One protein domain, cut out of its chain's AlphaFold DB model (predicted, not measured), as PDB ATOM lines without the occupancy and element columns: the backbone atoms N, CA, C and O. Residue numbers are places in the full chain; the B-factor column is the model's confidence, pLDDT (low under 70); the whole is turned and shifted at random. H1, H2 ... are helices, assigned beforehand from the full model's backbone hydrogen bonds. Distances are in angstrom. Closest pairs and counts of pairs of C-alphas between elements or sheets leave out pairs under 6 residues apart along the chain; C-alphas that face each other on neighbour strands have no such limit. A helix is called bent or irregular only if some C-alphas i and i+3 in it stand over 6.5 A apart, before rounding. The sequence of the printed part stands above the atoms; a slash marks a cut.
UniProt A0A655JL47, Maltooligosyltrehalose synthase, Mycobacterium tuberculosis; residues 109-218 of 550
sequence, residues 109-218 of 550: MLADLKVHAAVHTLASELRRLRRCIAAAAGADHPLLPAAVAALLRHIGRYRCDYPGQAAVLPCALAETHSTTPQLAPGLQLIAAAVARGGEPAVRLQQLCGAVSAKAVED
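Overview. This is residues 109 to 218 of the 550 residues of the protein "Maltooligosyltrehalose synthase" of Mycobacterium tuberculosis (UniProt A0A655JL47). The longest helix, H6, and H2 run side by side in opposite directions along one side of a compact cluster of mostly crossed helices, with the short H3 at its core. H1 packs on H3 and H6, and the hairpin of H4 and H5 packs on H3 too. The printed part has 110 residues with six named helices, H1 to H6 in chain order, and no named strand: the class is all helix. The radius of gyration of the C-alphas is 12.4 A and the spans are 36 by 31 by 26 A.

Arrangement. H6, residues 198 to 218, touches H2, residues 123 to 137, with residues 199 to 207 alone, at a shallow tilt of 26 degrees; the closest C-alphas, of Cys 132 and Pro 200, are 5.2 A apart. With residues 207 to 216 alone H6 touches H1, residues 109 to 121; the closest C-alphas, of Lys 114 and Ala 215, are 5.1 A apart. H3, residues 144 to 153, and H5, residues 181 to 195, are about perpendicular at 88 degrees; their closest C-alphas, of Leu 144 and Gly 186, are 4.3 A apart. H4, residues 168 to 179, and H5 form a helical hairpin at 16 degrees; the closest C-alphas, of His 177 and Ala 184, are 6.0 A apart. H4 and H6 are apart. Every O i to N i+4 pair is within hydrogen-bond range in H1, H2 and H4, against 5 of 6 in H3, 9 of 11 in H5 and 15 of 17 in H6.

Along the chain. H6 is 29.6 A long, H5 20.9 A and H2 20.7 A. H5 is irregular: C-alphas 182 and 185 are 7.6 A apart. C-alpha 109 of H1 stands at (139.735, 195.000, 192.089) and C-alpha 218 of H6 at (135.602, 201.861, 180.799).

Size, cuts and confidence. The two farthest C-alphas, of Gly 138 and Asp 218, are 36.0 A apart. The printed part has no cut. The link from H3 to H4, residues 154 to 167, is long. No printed residue is under 70 in pLDDT.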
ATOM      1  N   MET A 109     140.957 194.666 192.825       95.56
ATOM      2  CA  MET A 109     139.735 195.000 192.089       95.56
ATOM      3  C   MET A 109     139.986 195.138 190.583       95.56
ATOM      4  O   MET A 109     139.246 194.564 189.785       95.56
ATOM      5  N   LEU A 110     141.044 195.843 190.168       95.88
ATOM      6  CA  LEU A 110     141.403 195.947 188.753       95.88
ATOM      7  C   LEU A 110     141.757 194.576 188.155       95.88
ATOM      8  O   LEU A 110     141.381 194.270 187.021       95.88
ATOM      9  N   ALA A 111     142.475 193.740 188.903       95.38
ATOM     10  CA  ALA A 111     142.810 192.395 188.458       95.38
ATOM     11  C   ALA A 111     141.542 191.549 188.229       95.38
ATOM     12  O   ALA A 111     141.442 190.854 187.215       95.38
ATOM     13  N   ASP A 112     140.559 191.659 189.120       95.62
ATOM     14  CA  ASP A 112     139.268 190.984 188.998       95.62
ATOM     15  C   ASP A 112     138.439 191.538 187.833       95.62
ATOM     16  O   ASP A 112     137.847 190.761 187.082       95.62
ATOM     17  N   LEU A 113     138.463 192.855 187.600       96.62
ATOM     18  CA  LEU A 113     137.839 193.477 186.429       96.62
ATOM     19  C   LEU A 113     138.447 192.973 185.117       96.62
ATOM     20  O   LEU A 113     137.706 192.683 184.178       96.62
ATOM     21  N   LYS A 114     139.773 192.792 185.047       97.38
ATOM     22  CA  LYS A 114     140.434 192.195 183.872       97.38
ATOM     23  C   LYS A 114     139.966 190.762 183.626       97.38
ATOM     24  O   LYS A 114     139.674 190.397 182.486       97.38
ATOM     25  N   VAL A 115     139.858 189.952 184.681       96.69
ATOM     26  CA  VAL A 115     139.327 188.583 184.577       96.69
ATOM     27  C   VAL A 115     137.874 188.610 184.113       96.69
ATOM     28  O   VAL A 115     137.520 187.886 183.183       96.69
ATOM     29  N   HIS A 116     137.046 189.465 184.713       95.94
ATOM     30  CA  HIS A 116     135.640 189.595 184.356       95.94
ATOM     31  C   HIS A 116     135.469 190.003 182.887       95.94
ATOM     32  O   HIS A 116     134.727 189.350 182.151       95.94
ATOM     33  N   ALA A 117     136.215 191.013 182.432       96.88
ATOM     34  CA  ALA A 117     136.213 191.461 181.045       96.88
ATOM     35  C   ALA A 117     136.619 190.330 180.087       96.88
ATOM     36  O   ALA A 117     135.938 190.097 179.090       96.88
ATOM     37  N   ALA A 118     137.676 189.575 180.400       97.38
ATOM     38  CA  ALA A 118     138.131 188.463 179.564       97.38
ATOM     39  C   ALA A 118     137.116 187.305 179.497       97.38
ATOM     40  O   ALA A 118     136.907 186.717 178.435       97.38
ATOM     41  N   VAL A 119     136.502 186.950 180.630       96.88
ATOM     42  CA  VAL A 119     135.663 185.747 180.762       96.88
ATOM     43  C   VAL A 119     134.210 185.992 180.360       96.88
ATOM     44  O   VAL A 119     133.583 185.078 179.822       96.88
ATOM     45  N   HIS A 120     133.676 187.190 180.597       94.44
ATOM     46  CA  HIS A 120     132.267 187.507 180.366       94.44
ATOM     47  C   HIS A 120     132.075 188.447 179.176       94.44
ATOM     48  O   HIS A 120     131.401 188.072 178.217       94.44
ATOM     49  N   THR A 121     132.698 189.627 179.195       94.56
ATOM     50  CA  THR A 121     132.523 190.640 178.139       94.56
ATOM     51  C   THR A 121     133.125 190.187 176.806       94.56
ATOM     52  O   THR A 121     132.497 190.324 175.762       94.56
ATOM     53  N   LEU A 122     134.319 189.592 176.846       97.25
ATOM     54  CA  LEU A 122     135.109 189.158 175.686       97.25
ATOM     55  C   LEU A 122     135.194 187.624 175.599       97.25
ATOM     56  O   LEU A 122     136.168 187.034 175.119       97.25
ATOM     57  N   ALA A 123     134.143 186.944 176.072       97.50
ATOM     58  CA  ALA A 123     134.075 185.486 176.135       97.50
ATOM     59  C   ALA A 123     134.235 184.819 174.755       97.50
ATOM     60  O   ALA A 123     134.673 183.669 174.642       97.50
ATOM     61  N   SER A 124     133.833 185.501 173.682       97.94
ATOM     62  CA  SER A 124     133.947 185.001 172.307       97.94
ATOM     63  C   SER A 124     135.398 184.994 171.829       97.94
ATOM     64  O   SER A 124     135.858 183.994 171.265       97.94
ATOM     65  N   GLU A 125     136.130 186.059 172.124       98.19
ATOM     66  CA  GLU A 125     137.543 186.266 171.829       98.19
ATOM     67  C   GLU A 125     138.386 185.271 172.627       98.19
ATOM     68  O   GLU A 125     139.210 184.562 172.044       98.19
ATOM     69  N   LEU A 126     138.096 185.105 173.923       98.44
ATOM     70  CA  LEU A 126     138.739 184.104 174.776       98.44
ATOM     71  C   LEU A 126     138.511 182.675 174.257       98.44
ATOM     72  O   LEU A 126     139.452 181.883 174.154       98.44
ATOM     73  N   ARG A 127     137.275 182.326 173.867       98.38
ATOM     74  CA  ARG A 127     136.972 181.010 173.272       98.38
ATOM     75  C   ARG A 127     137.703 180.796 171.951       98.38
ATOM     76  O   ARG A 127     138.117 179.669 171.675       98.38
ATOM     77  N   ARG A 128     137.837 181.831 171.116       98.19
ATOM     78  CA  ARG A 128     138.615 181.754 169.872       98.19
ATOM     79  C   ARG A 128     140.089 181.517 170.173       98.19
ATOM     80  O   ARG A 128     140.649 180.565 169.640       98.19
ATOM     81  N   LEU A 129     140.671 182.311 171.067       98.44
ATOM     82  CA  LEU A 129     142.061 182.177 171.481       98.44
ATOM     83  C   LEU A 129     142.356 180.777 172.035       98.44
ATOM     84  O   LEU A 129     143.330 180.162 171.611       98.44
ATOM     85  N   ARG A 130     141.478 180.214 172.879       98.25
ATOM     86  CA  ARG A 130     141.604 178.823 173.353       98.25
ATOM     87  C   ARG A 130     141.719 177.830 172.197       98.25
ATOM     88  O   ARG A 130     142.609 176.988 172.224       98.25
ATOM     89  N   ARG A 131     140.838 177.912 171.192       98.31
ATOM     90  CA  ARG A 131     140.878 177.000 170.032       98.31
ATOM     91  C   ARG A 131     142.183 177.143 169.251       98.31
ATOM     92  O   ARG A 131     142.759 176.130 168.867       98.31
ATOM     93  N   CYS A 132     142.662 178.372 169.055       98.12
ATOM     94  CA  CYS A 132     143.937 178.635 168.389       98.12
ATOM     95  C   CYS A 132     145.112 178.050 169.186       98.12
ATOM     96  O   CYS A 132     145.942 177.353 168.609       98.12
ATOM     97  N   ILE A 133     145.158 178.275 170.504       98.50
ATOM     98  CA  ILE A 133     146.192 177.714 171.386       98.50
ATOM     99  C   ILE A 133     146.156 176.188 171.339       98.50
ATOM    100  O   ILE A 133     147.196 175.575 171.127       98.50
ATOM    101  N   ALA A 134     144.980 175.573 171.476       97.69
ATOM    102  CA  ALA A 134     144.851 174.122 171.472       97.69
ATOM    103  C   ALA A 134     145.318 173.501 170.148       97.69
ATOM    104  O   ALA A 134     146.062 172.520 170.146       97.69
ATOM    105  N   ALA A 135     144.939 174.108 169.019       97.38
ATOM    106  CA  ALA A 135     145.391 173.681 167.700       97.38
ATOM    107  C   ALA A 135     146.914 173.830 167.538       97.38
ATOM    108  O   ALA A 135     147.573 172.919 167.044       97.38
ATOM    109  N   ALA A 136     147.484 174.952 167.984       97.06
ATOM    110  CA  ALA A 136     148.911 175.225 167.851       97.06
ATOM    111  C   ALA A 136     149.778 174.421 168.824       97.06
ATOM    112  O   ALA A 136     150.880 174.040 168.448       97.06
ATOM    113  N   ALA A 137     149.315 174.145 170.042       95.81
ATOM    114  CA  ALA A 137     150.027 173.334 171.029       95.81
ATOM    115  C   ALA A 137     149.834 171.822 170.806       95.81
ATOM    116  O   ALA A 137     150.647 171.028 171.275       95.81
ATOM    117  N   GLY A 138     148.788 171.415 170.077       95.88
ATOM    118  CA  GLY A 138     148.428 170.010 169.853       95.88
ATOM    119  C   GLY A 138     147.701 169.353 171.033       95.88
ATOM    120  O   GLY A 138     147.516 168.139 171.034       95.88
ATOM    121  N   ALA A 139     147.298 170.137 172.034       96.25
ATOM    122  CA  ALA A 139     146.575 169.686 173.218       96.25
ATOM    123  C   ALA A 139     145.712 170.824 173.786       96.25
ATOM    124  O   ALA A 139     146.069 171.994 173.676       96.25
ATOM    125  N   ASP A 140     144.595 170.476 174.419       97.00
ATOM    126  CA  ASP A 140     143.719 171.408 175.139       97.00
ATOM    127  C   ASP A 140     143.719 171.073 176.637       97.00
ATOM    128  O   ASP A 140     144.025 169.946 177.033       97.00
ATOM    129  N   HIS A 141     143.350 172.038 177.478       97.56
ATOM    130  CA  HIS A 141     143.225 171.832 178.918       97.56
ATOM    131  C   HIS A 141     142.026 172.610 179.484       97.56
ATOM    132  O   HIS A 141     141.852 173.783 179.147       97.56
ATOM    133  N   PRO A 142     141.221 172.032 180.400       97.31
ATOM    134  CA  PRO A 142     140.067 172.726 180.982       97.31
ATOM    135  C   PRO A 142     140.409 174.056 181.668       97.31
ATOM    136  O   PRO A 142     139.615 174.989 181.624       97.31
ATOM    137  N   LEU A 143     141.608 174.161 182.256       97.12
ATOM    138  CA  LEU A 143     142.089 175.383 182.920       97.12
ATOM    139  C   LEU A 143     142.629 176.455 181.961       97.12
ATOM    140  O   LEU A 143     142.983 177.535 182.420       97.12
ATOM    141  N   LEU A 144     142.711 176.197 180.653       97.94
ATOM    142  CA  LEU A 144     143.319 177.130 179.701       97.94
ATOM    143  C   LEU A 144     142.633 178.516 179.675       97.94
ATOM    144  O   LEU A 144     143.349 179.511 179.757       97.94
ATOM    145  N   PRO A 145     141.289 178.645 179.654       97.94
ATOM    146  CA  PRO A 145     140.634 179.953 179.767       97.94
ATOM    147  C   PRO A 145     140.999 180.719 181.042       97.94
ATOM    148  O   PRO A 145     141.282 181.912 180.979       97.94
ATOM    149  N   ALA A 146     141.025 180.025 182.185       97.88
ATOM    150  CA  ALA A 146     141.386 180.625 183.466       97.88
ATOM    151  C   ALA A 146     142.862 181.044 183.490       97.88
ATOM    152  O   ALA A 146     143.179 182.112 183.998       97.88
ATOM    153  N   ALA A 147     143.750 180.247 182.885       98.31
ATOM    154  CA  ALA A 147     145.163 180.579 182.742       98.31
ATOM    155  C   ALA A 147     145.378 181.824 181.868       98.31
ATOM    156  O   ALA A 147     146.171 182.681 182.241       98.31
ATOM    157  N   VAL A 148     144.646 181.964 180.755       98.44
ATOM    158  CA  VAL A 148     144.680 183.187 179.931       98.44
ATOM    159  C   VAL A 148     144.194 184.389 180.741       98.44
ATOM    160  O   VAL A 148     144.896 185.388 180.813       98.44
ATOM    161  N   ALA A 149     143.025 184.298 181.380       97.75
ATOM    162  CA  ALA A 149     142.474 185.411 182.153       97.75
ATOM    163  C   ALA A 149     143.396 185.825 183.315       97.75
ATOM    164  O   ALA A 149     143.611 187.015 183.532       97.75
ATOM    165  N   ALA A 150     143.984 184.855 184.022       97.38
ATOM    166  CA  ALA A 150     144.947 185.114 185.086       97.38
ATOM    167  C   ALA A 150     146.235 185.757 184.554       97.38
ATOM    168  O   ALA A 150     146.710 186.723 185.141       97.38
ATOM    169  N   LEU A 151     146.747 185.289 183.410       97.94
ATOM    170  CA  LEU A 151     147.926 185.859 182.758       97.94
ATOM    171  C   LEU A 151     147.740 187.344 182.418       97.94
ATOM    172  O   LEU A 151     148.629 188.149 182.682       97.94
ATOM    173  N   LEU A 152     146.574 187.728 181.888       97.00
ATOM    174  CA  LEU A 152     146.289 189.120 181.513       97.00
ATOM    175  C   LEU A 152     146.291 190.091 182.709       97.00
ATOM    176  O   LEU A 152     146.504 191.291 182.524       97.00
ATOM    177  N   ARG A 153     146.110 189.601 183.944       95.38
ATOM    178  CA  ARG A 153     146.235 190.423 185.164       95.38
ATOM    179  C   ARG A 153     147.648 190.975 185.328       95.38
ATOM    180  O   ARG A 153     147.802 192.119 185.743       95.38
ATOM    181  N   HIS A 154     148.641 190.167 184.963       95.69
ATOM    182  CA  HIS A 154     150.067 190.454 185.107       95.69
ATOM    183  C   HIS A 154     150.669 191.168 183.888       95.69
ATOM    184  O   HIS A 154     151.839 191.538 183.897       95.69
ATOM    185  N   ILE A 155     149.877 191.413 182.840       95.69
ATOM    186  CA  ILE A 155     150.288 192.257 181.717       95.69
ATOM    187  C   ILE A 155     149.763 193.673 181.972       95.69
ATOM    188  O   ILE A 155     148.578 193.967 181.807       95.69
ATOM    189  N   GLY A 156     150.657 194.558 182.417       92.62
ATOM    190  CA  GLY A 156     150.366 195.966 182.721       92.62
ATOM    191  C   GLY A 156     150.291 196.891 181.501       92.62
ATOM    192  O   GLY A 156     150.402 198.100 181.659       92.62
ATOM    193  N   ARG A 157     150.167 196.343 180.286       94.56
ATOM    194  CA  ARG A 157     150.231 197.076 179.008       94.56
ATOM    195  C   ARG A 157     149.091 196.649 178.090       94.56
ATOM    196  O   ARG A 157     148.478 195.603 178.300       94.56
ATOM    197  N   TYR A 158     148.814 197.444 177.059       95.12
ATOM    198  CA  TYR A 158     147.790 197.108 176.060       95.12
ATOM    199  C   TYR A 158     148.200 195.884 175.236       95.12
ATOM    200  O   TYR A 158     147.392 194.991 175.006       95.12
ATOM    201  N   ARG A 159     149.479 195.784 174.879       94.75
ATOM    202  CA  ARG A 159     150.094 194.605 174.261       94.75
ATOM    203  C   ARG A 159     151.568 194.523 174.644       94.75
ATOM    204  O   ARG A 159     152.100 195.477 175.203       94.75
ATOM    205  N   CYS A 160     152.207 193.386 174.384       94.56
ATOM    206  CA  CYS A 160     153.559 193.084 174.870       94.56
ATOM    207  C   CYS A 160     154.457 192.337 173.866       94.56
ATOM    208  O   CYS A 160     155.459 191.742 174.254       94.56
ATOM    209  N   ASP A 161     154.101 192.338 172.584       94.12
ATOM    210  CA  ASP A 161     154.800 191.619 171.510       94.12
ATOM    211  C   ASP A 161     155.710 192.503 170.643       94.12
ATOM    212  O   ASP A 161     156.319 192.012 169.693       94.12
ATOM    213  N   TYR A 162     155.850 193.788 170.976       94.38
ATOM    214  CA  TYR A 162     156.890 194.625 170.381       94.38
ATOM    215  C   TYR A 162     158.291 194.128 170.795       94.38
ATOM    216  O   TYR A 162     158.456 193.672 171.932       94.38
ATOM    217  N   PRO A 163     159.322 194.226 169.928       92.12
ATOM    218  CA  PRO A 163     160.661 193.708 170.223       92.12
ATOM    219  C   PRO A 163     161.257 194.198 171.551       92.12
ATOM    220  O   PRO A 163     161.804 193.398 172.313       92.12
ATOM    221  N   GLY A 164     161.100 195.483 171.882       92.81
ATOM    222  CA  GLY A 164     161.563 196.074 173.139       92.81
ATOM    223  C   GLY A 164     160.815 195.583 174.382       92.81
ATOM    224  O   GLY A 164     161.234 195.867 175.502       92.81
ATOM    225  N   GLN A 165     159.729 194.827 174.208       94.19
ATOM    226  CA  GLN A 165     158.876 194.301 175.277       94.19
ATOM    227  C   GLN A 165     159.002 192.783 175.463       94.19
ATOM    228  O   GLN A 165     158.262 192.202 176.254       94.19
ATOM    229  N   ALA A 166     159.972 192.132 174.810       93.06
ATOM    230  CA  ALA A 166     160.124 190.673 174.803       93.06
ATOM    231  C   ALA A 166     160.193 190.009 176.198       93.06
ATOM    232  O   ALA A 166     159.879 188.828 176.333       93.06
ATOM    233  N   ALA A 167     160.582 190.749 177.243       95.56
ATOM    234  CA  ALA A 167     160.634 190.249 178.620       95.56
ATOM    235  C   ALA A 167     159.270 190.222 179.339       95.56
ATOM    236  O   ALA A 167     159.115 189.491 180.316       95.56
ATOM    237  N   VAL A 168     158.272 190.982 178.872       96.44
ATOM    238  CA  VAL A 168     156.997 191.181 179.585       96.44
ATOM    239  C   VAL A 168     156.211 189.876 179.708       96.44
ATOM    240  O   VAL A 168     155.805 189.507 180.809       96.44
ATOM    241  N   LEU A 169     156.019 189.144 178.606       96.94
ATOM    242  CA  LEU A 169     155.231 187.907 178.620       96.94
ATOM    243  C   LEU A 169     155.867 186.798 179.489       96.94
ATOM    244  O   LEU A 169     155.142 186.210 180.295       96.94
ATOM    245  N   PRO A 170     157.182 186.503 179.401       97.12
ATOM    246  CA  PRO A 170     157.837 185.565 180.317       97.12
ATOM    247  C   PRO A 170     157.700 185.940 181.798       97.12
ATOM    248  O   PRO A 170     157.408 185.063 182.613       97.12
ATOM    249  N   CYS A 171     157.858 187.221 182.153       97.50
ATOM    250  CA  CYS A 171     157.663 187.685 183.529       97.50
ATOM    251  C   CYS A 171     156.211 187.491 183.984       97.50
ATOM    252  O   CYS A 171     155.979 186.902 185.037       97.50
ATOM    253  N   ALA A 172     155.234 187.871 183.155       97.69
ATOM    254  CA  ALA A 172     153.818 187.688 183.464       97.69
ATOM    255  C   ALA A 172     153.447 186.203 183.650       97.69
ATOM    256  O   ALA A 172     152.694 185.861 184.562       97.69
ATOM    257  N   LEU A 173     154.006 185.298 182.836       98.25
ATOM    258  CA  LEU A 173     153.845 183.848 183.006       98.25
ATOM    259  C   LEU A 173     154.413 183.368 184.350       98.25
ATOM    260  O   LEU A 173     153.758 182.585 185.040       98.25
ATOM    261  N   ALA A 174     155.607 183.834 184.727       98.00
ATOM    262  CA  ALA A 174     156.258 183.467 185.983       98.00
ATOM    263  C   ALA A 174     155.481 183.976 187.206       98.00
ATOM    264  O   ALA A 174     155.237 183.211 188.141       98.00
ATOM    265  N   GLU A 175     155.029 185.230 187.181       97.62
ATOM    266  CA  GLU A 175     154.199 185.813 188.236       97.62
ATOM    267  C   GLU A 175     152.869 185.071 188.378       97.62
ATOM    268  O   GLU A 175     152.499 184.678 189.484       97.62
ATOM    269  N   THR A 176     152.193 184.789 187.258       97.81
ATOM    270  CA  THR A 176     150.932 184.030 187.256       97.81
ATOM    271  C   THR A 176     151.131 182.629 187.830       97.81
ATOM    272  O   THR A 176     150.313 182.150 188.616       97.81
ATOM    273  N   HIS A 177     152.230 181.960 187.472       97.94
ATOM    274  CA  HIS A 177     152.564 180.652 188.028       97.94
ATOM    275  C   HIS A 177     152.829 180.720 189.537       97.94
ATOM    276  O   HIS A 177     152.361 179.852 190.269       97.94
ATOM    277  N   SER A 178     153.531 181.755 190.006       97.44
ATOM    278  CA  SER A 178     153.829 181.942 191.429       97.44
ATOM    279  C   SER A 178     152.574 182.213 192.262       97.44
ATOM    280  O   SER A 178     152.485 181.739 193.392       97.44
ATOM    281  N   THR A 179     151.615 182.978 191.735       95.94
ATOM    282  CA  THR A 179     150.377 183.332 192.449       95.94
ATOM    283  C   THR A 179     149.302 182.253 192.328       95.94
ATOM    284  O   THR A 179     148.502 182.073 193.244       95.94
ATOM    285  N   THR A 180     149.287 181.505 191.220       96.38
ATOM    286  CA  THR A 180     148.289 180.460 190.935       96.38
ATOM    287  C   THR A 180     148.915 179.190 190.327       96.38
ATOM    288  O   THR A 180     148.665 178.861 189.161       96.38
ATOM    289  N   PRO A 181     149.695 178.409 191.107       97.38
ATOM    290  CA  PRO A 181     150.437 177.245 190.600       97.38
ATOM    291  C   PRO A 181     149.572 176.191 189.895       97.38
ATOM    292  O   PRO A 181     150.022 175.541 188.952       97.38
ATOM    293  N   GLN A 182     148.308 176.050 190.297       97.94
ATOM    294  CA  GLN A 182     147.335 175.139 189.692       97.94
ATOM    295  C   GLN A 182     147.061 175.423 188.205       97.94
ATOM    296  O   GLN A 182     146.627 174.526 187.484       97.94
ATOM    297  N   LEU A 183     147.325 176.644 187.721       98.06
ATOM    298  CA  LEU A 183     147.151 177.018 186.316       98.06
ATOM    299  C   LEU A 183     148.340 176.619 185.426       98.06
ATOM    300  O   LEU A 183     148.261 176.791 184.208       98.06
ATOM    301  N   ALA A 184     149.408 176.037 185.990       97.75
ATOM    302  CA  ALA A 184     150.631 175.684 185.264       97.75
ATOM    303  C   ALA A 184     150.405 174.897 183.957       97.75
ATOM    304  O   ALA A 184     151.008 175.284 182.953       97.75
ATOM    305  N   PRO A 185     149.523 173.876 183.885       98.06
ATOM    306  CA  PRO A 185     149.276 173.174 182.623       98.06
ATOM    307  C   PRO A 185     148.737 174.096 181.519       98.06
ATOM    308  O   PRO A 185     149.133 173.985 180.362       98.06
ATOM    309  N   GLY A 186     147.864 175.049 181.868       98.06
ATOM    310  CA  GLY A 186     147.349 176.040 180.922       98.06
ATOM    311  C   GLY A 186     148.429 177.028 180.477       98.06
ATOM    312  O   GLY A 186     148.549 177.302 179.284       98.06
ATOM    313  N   LEU A 187     149.257 177.507 181.411       98.31
ATOM    314  CA  LEU A 187     150.375 178.414 181.117       98.31
ATOM    315  C   LEU A 187     151.406 177.770 180.178       98.31
ATOM    316  O   LEU A 187     151.885 178.427 179.256       98.31
ATOM    317  N   GLN A 188     151.696 176.476 180.352       97.62
ATOM    318  CA  GLN A 188     152.578 175.722 179.456       97.62
ATOM    319  C   GLN A 188     152.026 175.649 178.025       97.62
ATOM    320  O   GLN A 188     152.781 175.853 177.073       97.62
ATOM    321  N   LEU A 189     150.716 175.419 177.859       98.38
ATOM    322  CA  LEU A 189     150.077 175.428 176.536       98.38
ATOM    323  C   LEU A 189     150.121 176.815 175.886       98.38
ATOM    324  O   LEU A 189     150.408 176.911 174.693       98.38
ATOM    325  N   ILE A 190     149.881 177.882 176.658       98.25
ATOM    326  CA  ILE A 190     149.997 179.268 176.176       98.25
ATOM    327  C   ILE A 190     151.422 179.527 175.681       98.25
ATOM    328  O   ILE A 190     151.602 179.929 174.534       98.25
ATOM    329  N   ALA A 191     152.430 179.250 176.513       97.56
ATOM    330  CA  ALA A 191     153.832 179.476 176.171       97.56
ATOM    331  C   ALA A 191     154.247 178.696 174.911       97.56
ATOM    332  O   ALA A 191     154.840 179.269 173.999       97.56
ATOM    333  N   ALA A 192     153.879 177.413 174.820       97.00
ATOM    334  CA  ALA A 192     154.183 176.575 173.662       97.00
ATOM    335  C   ALA A 192     153.507 177.072 172.373       97.00
ATOM    336  O   ALA A 192     154.134 177.073 171.314       97.00
ATOM    337  N   ALA A 193     152.243 177.501 172.451       97.44
ATOM    338  CA  ALA A 193     151.512 178.018 171.300       97.44
ATOM    339  C   ALA A 193     152.052 179.377 170.833       97.44
ATOM    340  O   ALA A 193     152.247 179.570 169.637       97.44
ATOM    341  N   VAL A 194     152.328 180.302 171.758       95.88
ATOM    342  CA  VAL A 194     152.839 181.643 171.431       95.88
ATOM    343  C   VAL A 194     154.261 181.577 170.872       95.88
ATOM    344  O   VAL A 194     154.562 182.291 169.922       95.88
ATOM    345  N   ALA A 195     155.113 180.674 171.374       93.50
ATOM    346  CA  ALA A 195     156.474 180.485 170.859       93.50
ATOM    347  C   ALA A 195     156.520 180.041 169.384       93.50
ATOM    348  O   ALA A 195     157.510 180.286 168.699       93.50
ATOM    349  N   ARG A 196     155.452 179.406 168.876       90.62
ATOM    350  CA  ARG A 196     155.310 179.053 167.451       90.62
ATOM    351  C   ARG A 196     154.871 180.235 166.576       90.62
ATOM    352  O   ARG A 196     154.895 180.115 165.355       90.62
ATOM    353  N   GLY A 197     154.465 181.355 167.176       92.12
ATOM    354  CA  GLY A 197     153.898 182.506 166.478       92.12
ATOM    355  C   GLY A 197     152.489 182.241 165.930       92.12
ATOM    356  O   GLY A 197     151.720 181.446 166.474       92.12
ATOM    357  N   GLY A 198     152.136 182.926 164.841       95.12
ATOM    358  CA  GLY A 198     150.857 182.745 164.147       95.12
ATOM    359  C   GLY A 198     149.639 183.261 164.921       95.12
ATOM    360  O   GLY A 198     149.732 184.165 165.751       95.12
ATOM    361  N   GLU A 199     148.462 182.692 164.635       96.38
ATOM    362  CA  GLU A 199     147.189 183.185 165.183       96.38
ATOM    363  C   GLU A 199     147.110 183.209 166.727       96.38
ATOM    364  O   GLU A 199     146.578 184.189 167.246       96.38
ATOM    365  N   PRO A 200     147.626 182.223 167.498       97.31
ATOM    366  CA  PRO A 200     147.589 182.284 168.963       97.31
ATOM    367  C   PRO A 200     148.347 183.485 169.532       97.31
ATOM    368  O   PRO A 200     147.832 184.160 170.422       97.31
ATOM    369  N   ALA A 201     149.543 183.765 168.998       96.44
ATOM    370  CA  ALA A 201     150.355 184.902 169.419       96.44
ATOM    371  C   ALA A 201     149.623 186.222 169.139       96.44
ATOM    372  O   ALA A 201     149.471 187.039 170.040       96.44
ATOM    373  N   VAL A 202     149.064 186.371 167.935       97.25
ATOM    374  CA  VAL A 202     148.287 187.555 167.536       97.25
ATOM    375  C   VAL A 202     147.041 187.749 168.403       97.25
ATOM    376  O   VAL A 202     146.786 188.836 168.922       97.25
ATOM    377  N   ARG A 203     146.236 186.696 168.568       97.69
ATOM    378  CA  ARG A 203     144.945 186.777 169.266       97.69
ATOM    379  C   ARG A 203     145.110 187.048 170.757       97.69
ATOM    380  O   ARG A 203     144.236 187.691 171.331       97.69
ATOM    381  N   LEU A 204     146.208 186.596 171.369       98.12
ATOM    382  CA  LEU A 204     146.527 186.934 172.755       98.12
ATOM    383  C   LEU A 204     146.708 188.447 172.924       98.12
ATOM    384  O   LEU A 204     146.138 189.018 173.847       98.12
ATOM    385  N   GLN A 205     147.438 189.095 172.013       97.50
ATOM    386  CA  GLN A 205     147.706 190.537 172.082       97.50
ATOM    387  C   GLN A 205     146.452 191.369 171.799       97.50
ATOM    388  O   GLN A 205     146.161 192.309 172.533       97.50
ATOM    389  N   GLN A 206     145.647 190.967 170.810       97.44
ATOM    390  CA  GLN A 206     144.358 191.614 170.532       97.44
ATOM    391  C   GLN A 206     143.392 191.519 171.723       97.44
ATOM    392  O   GLN A 206     142.706 192.487 172.047       97.44
ATOM    393  N   LEU A 207     143.343 190.361 172.395       97.94
ATOM    394  CA  LEU A 207     142.538 190.197 173.605       97.94
ATOM    395  C   LEU A 207     143.092 191.037 174.764       97.94
ATOM    396  O   LEU A 207     142.310 191.647 175.485       97.94
ATOM    397  N   CYS A 208     144.417 191.086 174.930       97.19
ATOM    398  CA  CYS A 208     145.077 191.879 175.966       97.19
ATOM    399  C   CYS A 208     144.681 193.361 175.884       97.19
ATOM    400  O   CYS A 208     144.242 193.928 176.886       97.19
ATOM    401  N   GLY A 209     144.739 193.960 174.689       95.88
ATOM    402  CA  GLY A 209     144.396 195.372 174.493       95.88
ATOM    403  C   GLY A 209     142.933 195.662 174.809       95.88
ATOM    404  O   GLY A 209     142.627 196.594 175.552       95.88
ATOM    405  N   ALA A 210     142.027 194.810 174.322       96.75
ATOM    406  CA  ALA A 210     140.596 194.944 174.576       96.75
ATOM    407  C   ALA A 210     140.237 194.773 176.065       96.75
ATOM    408  O   ALA A 210     139.408 195.518 176.588       96.75
ATOM    409  N   VAL A 211     140.872 193.821 176.762       97.56
ATOM    410  CA  VAL A 211     140.688 193.617 178.208       97.56
ATOM    411  C   VAL A 211     141.185 194.824 178.998       97.56
ATOM    412  O   VAL A 211     140.480 195.272 179.901       97.56
ATOM    413  N   SER A 212     142.355 195.371 178.659       95.31
ATOM    414  CA  SER A 212     142.902 196.558 179.324       95.31
ATOM    415  C   SER A 212     141.977 197.766 179.174       95.31
ATOM    416  O   SER A 212     141.598 198.346 180.189       95.31
ATOM    417  N   ALA A 213     141.517 198.073 177.957       94.56
ATOM    418  CA  ALA A 213     140.572 199.167 177.723       94.56
ATOM    419  C   ALA A 213     139.276 198.994 178.537       94.56
ATOM    420  O   ALA A 213     138.849 199.904 179.247       94.56
ATOM    421  N   LYS A 214     138.672 197.796 178.498       95.38
ATOM    422  CA  LYS A 214     137.392 197.538 179.173       95.38
ATOM    423  C   LYS A 214     137.482 197.512 180.692       95.38
ATOM    424  O   LYS A 214     136.565 197.978 181.357       95.38
ATOM    425  N   ALA A 215     138.561 196.970 181.247       96.62
ATOM    426  CA  ALA A 215     138.728 196.895 182.692       96.62
ATOM    427  C   ALA A 215     139.182 198.233 183.289       96.62
ATOM    428  O   ALA A 215     138.695 198.615 184.350       96.62
ATOM    429  N   VAL A 216     140.107 198.937 182.628       95.69
ATOM    430  CA  VAL A 216     140.718 200.164 183.154       95.69
ATOM    431  C   VAL A 216     139.877 201.385 182.791       95.69
ATOM    432  O   VAL A 216     139.279 202.007 183.668       95.69
ATOM    433  N   GLU A 217     139.813 201.721 181.503       94.12
ATOM    434  CA  GLU A 217     139.262 202.998 181.039       94.12
ATOM    435  C   GLU A 217     137.739 203.063 181.140       94.12
ATOM    436  O   GLU A 217     137.192 204.115 181.475       94.12
ATOM    437  N   ASP A 218     137.066 201.950 180.851       94.69
ATOM    438  CA  ASP A 218     135.602 201.861 180.799       94.69
ATOM    439  C   ASP A 218     134.999 201.263 182.080       94.69
ATOM    440  O   ASP A 218     133.811 200.977 182.127       94.69
TER     441      ASP A 218